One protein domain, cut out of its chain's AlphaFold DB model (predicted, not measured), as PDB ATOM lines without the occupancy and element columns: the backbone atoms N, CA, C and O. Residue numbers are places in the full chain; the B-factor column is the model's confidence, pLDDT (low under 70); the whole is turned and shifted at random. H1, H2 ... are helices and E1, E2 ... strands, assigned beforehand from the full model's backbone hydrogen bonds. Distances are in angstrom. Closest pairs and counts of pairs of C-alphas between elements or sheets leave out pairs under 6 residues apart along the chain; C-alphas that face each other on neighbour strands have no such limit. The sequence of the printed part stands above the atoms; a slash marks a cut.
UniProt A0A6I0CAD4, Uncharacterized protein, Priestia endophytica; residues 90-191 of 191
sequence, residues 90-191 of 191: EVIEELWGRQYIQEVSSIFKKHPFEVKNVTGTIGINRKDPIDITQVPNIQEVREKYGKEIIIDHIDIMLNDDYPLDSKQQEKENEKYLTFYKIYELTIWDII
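This is residues 90 to 191 of the 191 residues of an uncharacterized protein of Priestia endophytica (UniProt A0A6I0CAD4). Picture a long ribbon of two antiparallel strands, E1 and E2, with H1 packed along its E1 side and the long helix H3 folding back from one end of the ribbon, so loosely that no two helices touch. The short helix H2 and the loop of residues 125 to 137 lie at the other end, while residues 164 to 170, of which 166 to 170 belong to H3, stick out at the end where H3 begins. The printed part has 102 residues, with three named helices and two named strands in the order H1 E1 H2 E2 H3; its class is mixed, helices and strands. It is loose, with a radius of gyration of the C-alphas of 16.2 A, and spans 53 by 24 by 21 A.

Start at C-alpha 90 at (8.805, 12.960, 17.963); from there H1, residues 90 to 108, runs 26.8 A. Next find C-alpha 115 at (36.110, 9.119, 15.171), where E1, residues 115 to 124, begins its 27.3 A. Further on comes H2, residues 138 to 145, 10.4 A long. E2, residues 150 to 158, then runs 25.8 A. Last comes H3, residues 166 to 190, which covers 34.9 A and ends at C-alpha 190 at (23.942, 12.043, -0.454).

Look first at E1 and E2, antiparallel neighbours at 169 degrees between their directions. C-alphas 120 and 154 face each other at 4.1 A, and N 119 and O 155 at 2.9 A and N 155 and O 119 at 2.8 A are within hydrogen-bond range. H1 and E1 have 18 pairs of C-alphas within 8 A, the closest being those of Gly 97 and Ile 122, 4.9 A apart. H1 and H3 are close but not clearly touching, opposite ways at a steep tilt of 57 degrees; their closest C-alphas, of Val 104 and Ile 187, are 7.6 A apart. H1 and H2 are also close but not clearly touching, opposite ways at a steep tilt of 61 degrees, with the C-alphas of Trp 96 and Ile 138 closest at 6.9 A. H3 is apart from both E1 and H2. In H1 and H2 every O i to N i+4 pair is within hydrogen-bond range; in H3, 20 of 21 are.

In outline the printed part is a rod; its two farthest C-alphas, of Thr 133 and Asp 165, are 54.0 A apart. It has no cut. The link from E1 to H2, 13 residues, is long. The mean pLDDT of the printed part is 74.6; look for values under 70 at residues 111 to 112, 136 and 177 to 191.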
ATOM      1  N   GLU A  90       7.750  13.546  17.130       77.62
ATOM      2  CA  GLU A  90       8.805  12.960  17.963       77.62
ATOM      3  C   GLU A  90       9.361  11.634  17.436       77.62
ATOM      4  O   GLU A  90      10.573  11.423  17.408       77.62
ATOM      5  N   VAL A  91       8.474  10.730  17.025       76.94
ATOM      6  CA  VAL A  91       8.885   9.425  16.503       76.94
ATOM      7  C   VAL A  91       9.698   9.586  15.221       76.94
ATOM      8  O   VAL A  91      10.689   8.889  15.025       76.94
ATOM      9  N   ILE A  92       9.294  10.517  14.361       77.94
ATOM     10  CA  ILE A  92       9.943  10.751  13.074       77.94
ATOM     11  C   ILE A  92      11.283  11.461  13.275       77.94
ATOM     12  O   ILE A  92      12.269  11.052  12.672       77.94
ATOM     13  N   GLU A  93      11.353  12.432  14.185       81.81
ATOM     14  CA  GLU A  93      12.594  13.100  14.591       81.81
ATOM     15  C   GLU A  93      13.635  12.091  15.120       81.81
ATOM     16  O   GLU A  93      14.794  12.119  14.702       81.81
ATOM     17  N   GLU A  94      13.225  11.133  15.962       81.69
ATOM     18  CA  GLU A  94      14.101  10.058  16.457       81.69
ATOM     19  C   GLU A  94      14.543   9.100  15.337       81.69
ATOM     20  O   GLU A  94      15.717   8.722  15.252       81.69
ATOM     21  N   LEU A  95      13.623   8.691  14.455       79.12
ATOM     22  CA  LEU A  95      13.939   7.800  13.334       79.12
ATOM     23  C   LEU A  95      14.906   8.456  12.343       79.12
ATOM     24  O   LEU A  95      15.911   7.840  11.973       79.12
ATOM     25  N   TRP A  96      14.643   9.703  11.959       80.75
ATOM     26  CA  TRP A  96      15.524  10.478  11.093       80.75
ATOM     27  C   TRP A  96      16.869  10.733  11.754       80.75
ATOM     28  O   TRP A  96      17.894  10.498  11.119       80.75
ATOM     29  N   GLY A  97      16.898  11.107  13.037       81.06
ATOM     30  CA  GLY A  97      18.143  11.286  13.786       81.06
ATOM     31  C   GLY A  97      19.034  10.039  13.734       81.06
ATOM     32  O   GLY A  97      20.233  10.135  13.471       81.06
ATOM     33  N   ARG A  98      18.456   8.841  13.882       79.44
ATOM     34  CA  ARG A  98      19.197   7.572  13.748       79.44
ATOM     35  C   ARG A  98      19.725   7.332  12.344       79.44
ATOM     36  O   ARG A  98      20.863   6.878  12.208       79.44
ATOM     37  N   GLN A  99      18.898   7.562  11.326       75.94
ATOM     38  CA  GLN A  99      19.311   7.414   9.932       75.94
ATOM     39  C   GLN A  99      20.482   8.352   9.632       75.94
ATOM     40  O   GLN A  99      21.525   7.910   9.155       75.94
ATOM     41  N   TYR A 100      20.350   9.607  10.038       78.25
ATOM     42  CA  TYR A 100      21.361  10.629   9.857       78.25
ATOM     43  C   TYR A 100      22.679  10.286  10.548       78.25
ATOM     44  O   TYR A 100      23.728  10.271   9.906       78.25
ATOM     45  N   ILE A 101      22.647   9.880  11.823       82.25
ATOM     46  CA  ILE A 101      23.853   9.428  12.539       82.25
ATOM     47  C   ILE A 101      24.527   8.260  11.804       82.25
ATOM     48  O   ILE A 101      25.758   8.208  11.739       82.25
ATOM     49  N   GLN A 102      23.760   7.314  11.250       80.44
ATOM     50  CA  GLN A 102      24.318   6.178  10.507       80.44
ATOM     51  C   GLN A 102      24.994   6.612   9.205       80.44
ATOM     52  O   GLN A 102      26.105   6.154   8.920       80.44
ATOM     53  N   GLU A 103      24.350   7.488   8.437       76.19
ATOM     54  CA  GLU A 103      24.874   8.026   7.179       76.19
ATOM     55  C   GLU A 103      26.162   8.811   7.424       76.19
ATOM     56  O   GLU A 103      27.206   8.477   6.855       76.19
ATOM     57  N   VAL A 104      26.125   9.749   8.370       76.81
ATOM     58  CA  VAL A 104      27.274  10.539   8.822       76.81
ATOM     59  C   VAL A 104      28.412   9.615   9.270       76.81
ATOM     60  O   VAL A 104      29.534   9.705   8.770       76.81
ATOM     61  N   SER A 105      28.128   8.645  10.143       80.62
ATOM     62  CA  SER A 105      29.132   7.675  10.608       80.62
ATOM     63  C   SER A 105      29.750   6.870   9.460       80.62
ATOM     64  O   SER A 105      30.928   6.510   9.507       80.62
ATOM     65  N   SER A 106      28.972   6.555   8.419       80.12
ATOM     66  CA  SER A 106      29.455   5.810   7.252       80.12
ATOM     67  C   SER A 106      30.413   6.626   6.381       80.12
ATOM     68  O   SER A 106      31.371   6.060   5.846       80.12
ATOM     69  N   ILE A 107      30.193   7.941   6.289       75.38
ATOM     70  CA  ILE A 107      31.106   8.887   5.642       75.38
ATOM     71  C   ILE A 107      32.421   8.903   6.424       75.38
ATOM     72  O   ILE A 107      33.483   8.678   5.844       75.38
ATOM     73  N   PHE A 108      32.362   9.027   7.755       73.38
ATOM     74  CA  PHE A 108      33.567   9.094   8.588       73.38
ATOM     75  C   PHE A 108      34.435   7.846   8.568       73.38
ATOM     76  O   PHE A 108      35.656   7.967   8.576       73.38
ATOM     77  N   LYS A 109      33.845   6.657   8.431       76.56
ATOM     78  CA  LYS A 109      34.621   5.419   8.251       76.56
ATOM     79  C   LYS A 109      35.512   5.422   7.006       76.56
ATOM     80  O   LYS A 109      36.451   4.637   6.943       76.56
ATOM     81  N   LYS A 110      35.199   6.245   6.001       74.69
ATOM     82  CA  LYS A 110      35.976   6.363   4.757       74.69
ATOM     83  C   LYS A 110      37.032   7.469   4.825       74.69
ATOM     84  O   LYS A 110      37.817   7.605   3.889       74.69
ATOM     85  N   HIS A 111      37.058   8.247   5.906       68.12
ATOM     86  CA  HIS A 111      37.989   9.351   6.098       68.12
ATOM     87  C   HIS A 111      39.097   8.999   7.100       68.12
ATOM     88  O   HIS A 111      38.910   8.132   7.948       68.12
ATOM     89  N   PRO A 112      40.256   9.684   7.040       69.38
ATOM     90  CA  PRO A 112      41.401   9.408   7.913       69.38
ATOM     91  C   PRO A 112      41.218   9.904   9.360       69.38
ATOM     92  O   PRO A 112      42.195  10.009  10.095       69.38
ATOM     93  N   PHE A 113      40.001  10.272   9.767       70.88
ATOM     94  CA  PHE A 113      39.728  10.717  11.129       70.88
ATOM     95  C   PHE A 113      39.409   9.517  12.013       70.88
ATOM     96  O   PHE A 113      38.504   8.738  11.710       70.88
ATOM     97  N   GLU A 114      40.101   9.408  13.142       76.75
ATOM     98  CA  GLU A 114      39.736   8.454  14.182       76.75
ATOM     99  C   GLU A 114      38.553   8.994  14.988       76.75
ATOM    100  O   GLU A 114      38.699   9.696  15.988       76.75
ATOM    101  N   VAL A 115      37.345   8.697  14.512       77.31
ATOM    102  CA  VAL A 115      36.110   9.119  15.171       77.31
ATOM    103  C   VAL A 115      35.798   8.191  16.342       77.31
ATOM    104  O   VAL A 115      35.603   6.988  16.166       77.31
ATOM    105  N   LYS A 116      35.704   8.772  17.539       82.38
ATOM    106  CA  LYS A 116      35.303   8.093  18.772       82.38
ATOM    107  C   LYS A 116      33.797   7.887  18.829       82.38
ATOM    108  O   LYS A 116      33.328   6.807  19.185       82.38
ATOM    109  N   ASN A 117      33.042   8.943  18.533       82.44
ATOM    110  CA  ASN A 117      31.587   8.922  18.578       82.44
ATOM    111  C   ASN A 117      30.985   9.965  17.633       82.44
ATOM    112  O   ASN A 117      31.562  11.034  17.437       82.44
ATOM    113  N   VAL A 118      29.801   9.661  17.112       80.75
ATOM    114  CA  VAL A 118      28.961  10.586  16.349       80.75
ATOM    115  C   VAL A 118      27.601  10.621  17.030       80.75
ATOM    116  O   VAL A 118      26.957   9.583  17.186       80.75
ATOM    117  N   THR A 119      27.163  11.804  17.426       82.00
ATOM    118  CA  THR A 119      25.820  12.043  17.960       82.00
ATOM    119  C   THR A 119      25.148  13.118  17.135       82.00
ATOM    120  O   THR A 119      25.819  13.973  16.574       82.00
ATOM    121  N   GLY A 120      23.827  13.089  17.048       76.88
ATOM    122  CA  GLY A 120      23.100  14.105  16.311       76.88
ATOM    123  C   GLY A 120      21.624  14.082  16.617       76.88
ATOM    124  O   GLY A 120      21.107  13.127  17.200       76.88
ATOM    125  N   THR A 121      20.961  15.148  16.211       78.12
ATOM    126  CA  THR A 121      19.518  15.295  16.312       78.12
ATOM    127  C   THR A 121      18.988  15.861  15.009       78.12
ATOM    128  O   THR A 121      19.663  16.616  14.311       78.12
ATOM    129  N   ILE A 122      17.765  15.464  14.683       81.00
ATOM    130  CA  ILE A 122      16.986  16.070  13.616       81.00
ATOM    131  C   ILE A 122      15.682  16.537  14.234       81.00
ATOM    132  O   ILE A 122      15.066  15.816  15.012       81.00
ATOM    133  N   GLY A 123      15.292  17.757  13.897       79.88
ATOM    134  CA  GLY A 123      14.039  18.371  14.285       79.88
ATOM    135  C   GLY A 123      13.319  18.946  13.078       79.88
ATOM    136  O   GLY A 123      13.926  19.227  12.043       79.88
ATOM    137  N   ILE A 124      12.018  19.163  13.236       80.38
ATOM    138  CA  ILE A 124      11.205  19.883  12.256       80.38
ATOM    139  C   ILE A 124      10.928  21.293  12.771       80.38
ATOM    140  O   ILE A 124      10.565  21.510  13.934       80.38
ATOM    141  N   ASN A 125      11.095  22.280  11.893       78.69
ATOM    142  CA  ASN A 125      10.705  23.649  12.166       78.69
ATOM    143  C   ASN A 125       9.188  23.710  12.370       78.69
ATOM    144  O   ASN A 125       8.385  23.501  11.470       78.69
ATOM    145  N   ARG A 126       8.808  24.041  13.600       71.69
ATOM    146  CA  ARG A 126       7.442  23.924  14.120       71.69
ATOM    147  C   ARG A 126       6.458  24.945  13.553       71.69
ATOM    148  O   ARG A 126       5.298  24.949  13.955       71.69
ATOM    149  N   LYS A 127       6.927  25.870  12.718       72.56
ATOM    150  CA  LYS A 127       6.083  26.910  12.119       72.56
ATOM    151  C   LYS A 127       5.241  26.377  10.969       72.56
ATOM    152  O   LYS A 127       4.139  26.877  10.768       72.56
ATOM    153  N   ASP A 128       5.738  25.357  10.281       72.88
ATOM    154  CA  ASP A 128       5.148  24.857   9.051       72.88
ATOM    155  C   ASP A 128       4.862  23.357   9.231       72.88
ATOM    156  O   ASP A 128       5.785  22.542   9.236       72.88
ATOM    157  N   PRO A 129       3.599  22.965   9.472       74.19
ATOM    158  CA  PRO A 129       3.266  21.570   9.706       74.19
ATOM    159  C   PRO A 129       3.496  20.748   8.437       74.19
ATOM    160  O   PRO A 129       3.059  21.129   7.347       74.19
ATOM    161  N   ILE A 130       4.150  19.599   8.590       77.25
ATOM    162  CA  ILE A 130       4.367  18.646   7.502       77.25
ATOM    163  C   ILE A 130       3.434  17.446   7.655       77.25
ATOM    164  O   ILE A 130       3.132  17.008   8.764       77.25
ATOM    165  N   ASP A 131       2.983  16.910   6.526       79.75
ATOM    166  CA  ASP A 131       2.226  15.661   6.499       79.75
ATOM    167  C   ASP A 131       3.129  14.478   6.876       79.75
ATOM    168  O   ASP A 131       4.140  14.231   6.213       79.75
ATOM    169  N   ILE A 132       2.741  13.777   7.940       75.25
ATOM    170  CA  ILE A 132       3.435  12.614   8.505       75.25
ATOM    171  C   ILE A 132       2.575  11.353   8.529       75.25
ATOM    172  O   ILE A 132       2.930  10.374   9.187       75.25
ATOM    173  N   THR A 133       1.437  11.363   7.829       76.12
ATOM    174  CA  THR A 133       0.545  10.196   7.765       76.12
ATOM    175  C   THR A 133       1.281   8.945   7.292       76.12
ATOM    176  O   THR A 133       1.003   7.852   7.768       76.12
ATOM    177  N   GLN A 134       2.279   9.104   6.427       73.81
ATOM    178  CA  GLN A 134       3.317   8.112   6.166       73.81
ATOM    179  C   GLN A 134       4.633   8.638   6.742       73.81
ATOM    180  O   GLN A 134       4.876   9.839   6.650       73.81
ATOM    181  N   VAL A 135       5.491   7.774   7.305       71.88
ATOM    182  CA  VAL A 135       6.823   8.208   7.771       71.88
ATOM    183  C   VAL A 135       7.616   8.702   6.566       71.88
ATOM    184  O   VAL A 135       8.042   7.872   5.756       71.88
ATOM    185  N   PRO A 136       7.797  10.025   6.410       68.69
ATOM    186  CA  PRO A 136       8.345  10.555   5.179       68.69
ATOM    187  C   PRO A 136       9.839  10.262   5.117       68.69
ATOM    188  O   PRO A 136      10.519  10.205   6.150       68.69
ATOM    189  N   ASN A 137      10.388  10.146   3.912       74.62
ATOM    190  CA  ASN A 137      11.829  10.260   3.760       74.62
ATOM    191  C   ASN A 137      12.246  11.722   4.018       74.62
ATOM    192  O   ASN A 137      11.577  12.657   3.573       74.62
ATOM    193  N   ILE A 138      13.368  11.932   4.711       74.75
ATOM    194  CA  ILE A 138      13.903  13.276   4.962       74.75
ATOM    195  C   ILE A 138      14.129  14.076   3.670       74.75
ATOM    196  O   ILE A 138      13.911  15.288   3.655       74.75
ATOM    197  N   GLN A 139      14.498  13.410   2.573       73.31
ATOM    198  CA  GLN A 139      14.720  14.068   1.294       73.31
ATOM    199  C   GLN A 139      13.424  14.495   0.622       73.31
ATOM    200  O   GLN A 139      13.323  15.625   0.151       73.31
ATOM    201  N   GLU A 140      12.397  13.648   0.658       78.44
ATOM    202  CA  GLU A 140      11.064  14.001   0.155       78.44
ATOM    203  C   GLU A 140      10.515  15.235   0.884       78.44
ATOM    204  O   GLU A 140       9.882  16.103   0.281       78.44
ATOM    205  N   VAL A 141      10.800  15.354   2.185       78.12
ATOM    206  CA  VAL A 141      10.406  16.513   2.994       78.12
ATOM    207  C   VAL A 141      11.168  17.764   2.574       78.12
ATOM    208  O   VAL A 141      10.549  18.812   2.399       78.12
ATOM    209  N   ARG A 142      12.480  17.671   2.343       76.81
ATOM    210  CA  ARG A 142      13.289  18.804   1.861       76.81
ATOM    211  C   ARG A 142      12.872  19.265   0.466       76.81
ATOM    212  O   ARG A 142      12.774  20.467   0.230       76.81
ATOM    213  N   GLU A 143      12.606  18.329  -0.440       82.25
ATOM    214  CA  GLU A 143      12.137  18.622  -1.799       82.25
ATOM    215  C   GLU A 143      10.764  19.304  -1.793       82.25
ATOM    216  O   GLU A 143      10.531  20.236  -2.564       82.25
ATOM    217  N   LYS A 144       9.858  18.856  -0.916       83.50
ATOM    218  CA  LYS A 144       8.475  19.345  -0.864       83.50
ATOM    219  C   LYS A 144       8.304  20.640  -0.068       83.50
ATOM    220  O   LYS A 144       7.524  21.493  -0.485       83.50
ATOM    221  N   TYR A 145       8.979  20.775   1.073       79.94
ATOM    222  CA  TYR A 145       8.750  21.859   2.042       79.94
ATOM    223  C   TYR A 145       9.933  22.826   2.186       79.94
ATOM    224  O   TYR A 145       9.816  23.806   2.915       79.94
ATOM    225  N   GLY A 146      11.044  22.589   1.486       78.81
ATOM    226  CA  GLY A 146      12.255  23.401   1.592       78.81
ATOM    227  C   GLY A 146      13.248  22.844   2.609       78.81
ATOM    228  O   GLY A 146      12.907  22.064   3.494       78.81
ATOM    229  N   LYS A 147      14.521  23.224   2.480       74.56
ATOM    230  CA  LYS A 147      15.609  22.706   3.331       74.56
ATOM    231  C   LYS A 147      15.542  23.265   4.755       74.56
ATOM    232  O   LYS A 147      15.930  22.592   5.699       74.56
ATOM    233  N   GLU A 148      15.005  24.469   4.897       78.31
ATOM    234  CA  GLU A 148      14.812  25.216   6.140       78.31
ATOM    235  C   GLU A 148      13.778  24.599   7.094       78.31
ATOM    236  O   GLU A 148      13.686  25.007   8.256       78.31
ATOM    237  N   ILE A 149      12.995  23.629   6.610       79.38
ATOM    238  CA  ILE A 149      12.029  22.903   7.433       79.38
ATOM    239  C   ILE A 149      12.714  21.907   8.370       79.38
ATOM    240  O   ILE A 149      12.172  21.579   9.422       79.38
ATOM    241  N   ILE A 150      13.904  21.430   7.999       79.94
ATOM    242  CA  ILE A 150      14.680  20.477   8.780       79.94
ATOM    243  C   ILE A 150      15.752  21.242   9.546       79.94
ATOM    244  O   ILE A 150      16.524  22.009   8.975       79.94
ATOM    245  N   ILE A 151      15.808  21.004  10.850       79.69
ATOM    246  CA  ILE A 151      16.875  21.483  11.721       79.69
ATOM    247  C   ILE A 151      17.711  20.261  12.071       79.69
ATOM    248  O   ILE A 151      17.237  19.383  12.788       79.69
ATOM    249  N   ASP A 152      18.936  20.191  11.569       79.06
ATOM    250  CA  ASP A 152      19.876  19.136  11.926       79.06
ATOM    251  C   ASP A 152      21.012  19.677  12.800       79.06
ATOM    252  O   ASP A 152      21.422  20.835  12.717       79.06
ATOM    253  N   HIS A 153      21.480  18.826  13.707       80.19
ATOM    254  CA  HIS A 153      22.658  19.075  14.524       80.19
ATOM    255  C   HIS A 153      23.476  17.794  14.604       80.19
ATOM    256  O   HIS A 153      22.924  16.707  14.791       80.19
ATOM    257  N   ILE A 154      24.793  17.915  14.463       78.25
ATOM    258  CA  ILE A 154      25.720  16.792  14.568       78.25
ATOM    259  C   ILE A 154      26.913  17.195  15.428       78.25
ATOM    260  O   ILE A 154      27.545  18.224  15.205       78.25
ATOM    261  N   ASP A 155      27.244  16.340  16.384       78.81
ATOM    262  CA  ASP A 155      28.451  16.425  17.187       78.81
ATOM    263  C   ASP A 155      29.337  15.224  16.877       78.81
ATOM    264  O   ASP A 155      28.902  14.066  16.886       78.81
ATOM    265  N   ILE A 156      30.609  15.505  16.613       75.81
ATOM    266  CA  ILE A 156      31.594  14.493  16.238       75.81
ATOM    267  C   ILE A 156      32.745  14.569  17.217       75.81
ATOM    268  O   ILE A 156      33.478  15.554  17.272       75.81
ATOM    269  N   MET A 157      32.904  13.504  17.992       80.44
ATOM    270  CA  MET A 157      33.996  13.373  18.941       80.44
ATOM    271  C   MET A 157      35.102  12.543  18.301       80.44
ATOM    272  O   MET A 157      34.871  11.400  17.901       80.44
ATOM    273  N   LEU A 158      36.304  13.106  18.226       78.62
ATOM    274  CA  LEU A 158      37.496  12.395  17.768       78.62
ATOM    275  C   LEU A 158      38.207  11.699  18.938       78.62
ATOM    276  O   LEU A 158      37.959  12.015  20.103       78.62
ATOM    277  N   ASN A 159      39.050  10.715  18.622       77.50
ATOM    278  CA  ASN A 159      39.940  10.067  19.590       77.50
ATOM    279  C   ASN A 159      41.131  10.953  19.967       77.50
ATOM    280  O   ASN A 159      41.608  10.864  21.096       77.50
ATOM    281  N   ASP A 160      41.604  11.765  19.024       72.38
ATOM    282  CA  ASP A 160      42.805  12.569  19.196       72.38
ATOM    283  C   ASP A 160      42.502  13.818  20.029       72.38
ATOM    284  O   ASP A 160      41.559  14.562  19.740       72.38
ATOM    285  N   ASP A 161      43.323  14.067  21.049       71.81
ATOM    286  CA  ASP A 161      43.312  15.344  21.753       71.81
ATOM    287  C   ASP A 161      43.795  16.447  20.804       71.81
ATOM    288  O   ASP A 161      44.799  16.295  20.103       71.81
ATOM    289  N   TYR A 162      43.098  17.583  20.803       71.69
ATOM    290  CA  TYR A 162      43.512  18.724  19.992       71.69
ATOM    291  C   TYR A 162      44.906  19.200  20.448       71.69
ATOM    292  O   TYR A 162      45.097  19.467  21.642       71.69
ATOM    293  N   PRO A 163      45.895  19.297  19.539       76.12
ATOM    294  CA  PRO A 163      47.280  19.546  19.918       76.12
ATOM    295  C   PRO A 163      47.437  20.907  20.602       76.12
ATOM    296  O   PRO A 163      46.731  21.863  20.293       76.12
ATOM    297  N   LEU A 164      48.387  21.013  21.534       80.25
ATOM    298  CA  LEU A 164      48.659  22.261  22.262       80.25
ATOM    299  C   LEU A 164      49.699  23.157  21.568       80.25
ATOM    300  O   LEU A 164      49.791  24.336  21.905       80.25
ATOM    301  N   ASP A 165      50.484  22.632  20.618       88.44
ATOM    302  CA  ASP A 165      51.450  23.437  19.861       88.44
ATOM    303  C   ASP A 165      50.838  24.025  18.586       88.44
ATOM    304  O   ASP A 165      50.128  23.355  17.839       88.44
ATOM    305  N   SER A 166      51.172  25.283  18.306       81.00
ATOM    306  CA  SER A 166      50.550  26.057  17.232       81.00
ATOM    307  C   SER A 166      50.781  25.494  15.825       81.00
ATOM    308  O   SER A 166      49.922  25.656  14.963       81.00
ATOM    309  N   LYS A 167      51.900  24.802  15.568       81.88
ATOM    310  CA  LYS A 167      52.187  24.243  14.236       81.88
ATOM    311  C   LYS A 167      51.398  22.966  13.973       81.88
ATOM    312  O   LYS A 167      51.004  22.718  12.834       81.88
ATOM    313  N   GLN A 168      51.188  22.139  14.994       78.94
ATOM    314  CA  GLN A 168      50.284  20.994  14.879       78.94
ATOM    315  C   GLN A 168      48.822  21.444  14.841       78.94
ATOM    316  O   GLN A 168      48.051  20.876  14.072       78.94
ATOM    317  N   GLN A 169      48.462  22.504  15.573       78.31
ATOM    318  CA  GLN A 169      47.127  23.110  15.502       78.31
ATOM    319  C   GLN A 169      46.791  23.616  14.099       78.31
ATOM    320  O   GLN A 169      45.701  23.340  13.615       78.31
ATOM    321  N   GLU A 170      47.708  24.309  13.410       81.00
ATOM    322  CA  GLU A 170      47.481  24.750  12.022       81.00
ATOM    323  C   GLU A 170      47.204  23.570  11.082       81.00
ATOM    324  O   GLU A 170      46.249  23.610  10.307       81.00
ATOM    325  N   LYS A 171      47.982  22.488  11.198       79.06
ATOM    326  CA  LYS A 171      47.777  21.280  10.387       79.06
ATOM    327  C   LYS A 171      46.454  20.583  10.685       79.06
ATOM    328  O   LYS A 171      45.772  20.159   9.755       79.06
ATOM    329  N   GLU A 172      46.085  20.459  11.958       74.81
ATOM    330  CA  GLU A 172      44.787  19.890  12.321       74.81
ATOM    331  C   GLU A 172      43.639  20.808  11.884       74.81
ATOM    332  O   GLU A 172      42.652  20.329  11.335       74.81
ATOM    333  N   ASN A 173      43.786  22.132  11.970       75.50
ATOM    334  CA  ASN A 173      42.788  23.079  11.465       75.50
ATOM    335  C   ASN A 173      42.566  22.961   9.954       75.50
ATOM    336  O   ASN A 173      41.421  22.992   9.509       75.50
ATOM    337  N   GLU A 174      43.621  22.784   9.156       76.06
ATOM    338  CA  GLU A 174      43.488  22.524   7.715       76.06
ATOM    339  C   GLU A 174      42.748  21.208   7.433       76.06
ATOM    340  O   GLU A 174      41.920  21.132   6.517       76.06
ATOM    341  N   LYS A 175      42.992  20.184   8.256       72.94
ATOM    342  CA  LYS A 175      42.281  18.903   8.211       72.94
ATOM    343  C   LYS A 175      40.794  19.100   8.542       72.94
ATOM    344  O   LYS A 175      39.955  18.650   7.765       72.94
ATOM    345  N   TYR A 176      40.460  19.838   9.607       70.94
ATOM    346  CA  TYR A 176      39.082  20.180   9.997       70.94
ATOM    347  C   TYR A 176      38.353  21.057   8.965       70.94
ATOM    348  O   TYR A 176      37.173  20.852   8.693       70.94
ATOM    349  N   LEU A 177      39.041  22.009   8.336       69.38
ATOM    350  CA  LEU A 177      38.482  22.833   7.255       69.38
ATOM    351  C   LEU A 177      38.189  22.003   6.004       69.38
ATOM    352  O   LEU A 177      37.146  22.168   5.369       69.38
ATOM    353  N   THR A 178      39.096  21.090   5.658       69.12
ATOM    354  CA  THR A 178      38.874  20.121   4.577       69.12
ATOM    355  C   THR A 178      37.704  19.198   4.919       69.12
ATOM    356  O   THR A 178      36.859  18.935   4.069       69.12
ATOM    357  N   PHE A 179      37.599  18.782   6.181       66.19
ATOM    358  CA  PHE A 179      36.468  18.039   6.730       66.19
ATOM    359  C   PHE A 179      35.146  18.785   6.576       66.19
ATOM    360  O   PHE A 179      34.195  18.188   6.089       66.19
ATOM    361  N   TYR A 180      35.085  20.073   6.924       66.88
ATOM    362  CA  TYR A 180      33.843  20.843   6.865       66.88
ATOM    363  C   TYR A 180      33.373  20.987   5.421       66.88
ATOM    364  O   TYR A 180      32.206  20.760   5.126       66.88
ATOM    365  N   LYS A 181      34.309  21.236   4.498       67.75
ATOM    366  CA  LYS A 181      34.014  21.269   3.060       67.75
ATOM    367  C   LYS A 181      33.526  19.927   2.530       67.75
ATOM    368  O   LYS A 181      32.599  19.898   1.737       67.75
ATOM    369  N   ILE A 182      34.140  18.816   2.936       63.22
ATOM    370  CA  ILE A 182      33.679  17.489   2.516       63.22
ATOM    371  C   ILE A 182      32.304  17.209   3.120       63.22
ATOM    372  O   ILE A 182      31.410  16.805   2.396       63.22
ATOM    373  N   TYR A 183      32.086  17.471   4.402       64.19
ATOM    374  CA  TYR A 183      30.781  17.334   5.043       64.19
ATOM    375  C   TYR A 183      29.694  18.154   4.319       64.19
ATOM    376  O   TYR A 183      28.673  17.593   3.926       64.19
ATOM    377  N   GLU A 184      29.951  19.436   4.034       64.19
ATOM    378  CA  GLU A 184      29.042  20.317   3.283       64.19
ATOM    379  C   GLU A 184      28.847  19.928   1.810       64.19
ATOM    380  O   GLU A 184      27.865  20.323   1.196       64.19
ATOM    381  N   LEU A 185      29.753  19.171   1.204       54.56
ATOM    382  CA  LEU A 185      29.559  18.696  -0.169       54.56
ATOM    383  C   LEU A 185      28.878  17.328  -0.187       54.56
ATOM    384  O   LEU A 185      28.005  17.070  -1.000       54.56
ATOM    385  N   THR A 186      29.239  16.441   0.738       54.62
ATOM    386  CA  THR A 186      28.828  15.036   0.677       54.62
ATOM    387  C   THR A 186      27.484  14.792   1.348       54.62
ATOM    388  O   THR A 186      26.730  13.964   0.862       54.62
ATOM    389  N   ILE A 187      27.146  15.488   2.436       53.66
ATOM    390  CA  ILE A 187      25.828  15.319   3.075       53.66
ATOM    391  C   ILE A 187      24.722  15.955   2.241       53.66
ATOM    392  O   ILE A 187      23.626  15.414   2.169       53.66
ATOM    393  N   TRP A 188      25.015  17.062   1.565       51.16
ATOM    394  CA  TRP A 188      24.035  17.749   0.729       51.16
ATOM    395  C   TRP A 188      23.796  17.074  -0.628       51.16
ATOM    396  O   TRP A 188      22.768  17.348  -1.240       51.16
ATOM    397  N   ASP A 189      24.715  16.203  -1.065       41.72
ATOM    398  CA  ASP A 189      24.601  15.416  -2.302       41.72
ATOM    399  C   ASP A 189      24.188  13.944  -2.058       41.72
ATOM    400  O   ASP A 189      23.783  13.260  -2.999       41.72
ATOM    401  N   ILE A 190      24.317  13.426  -0.826       41.44
ATOM    402  CA  ILE A 190      23.942  12.043  -0.454       41.44
ATOM    403  C   ILE A 190      22.569  11.968   0.226       41.44
ATOM    404  O   ILE A 190      21.933  10.916   0.127       41.44
ATOM    405  N   ILE A 191      22.123  13.034   0.901       42.16
ATOM    406  CA  ILE A 191      20.799  13.094   1.537       42.16
ATOM    407  C   ILE A 191      19.837  13.829   0.634       42.16
ATOM    408  O   ILE A 191      18.779  13.222   0.402       42.16
TER     409      ILE A 191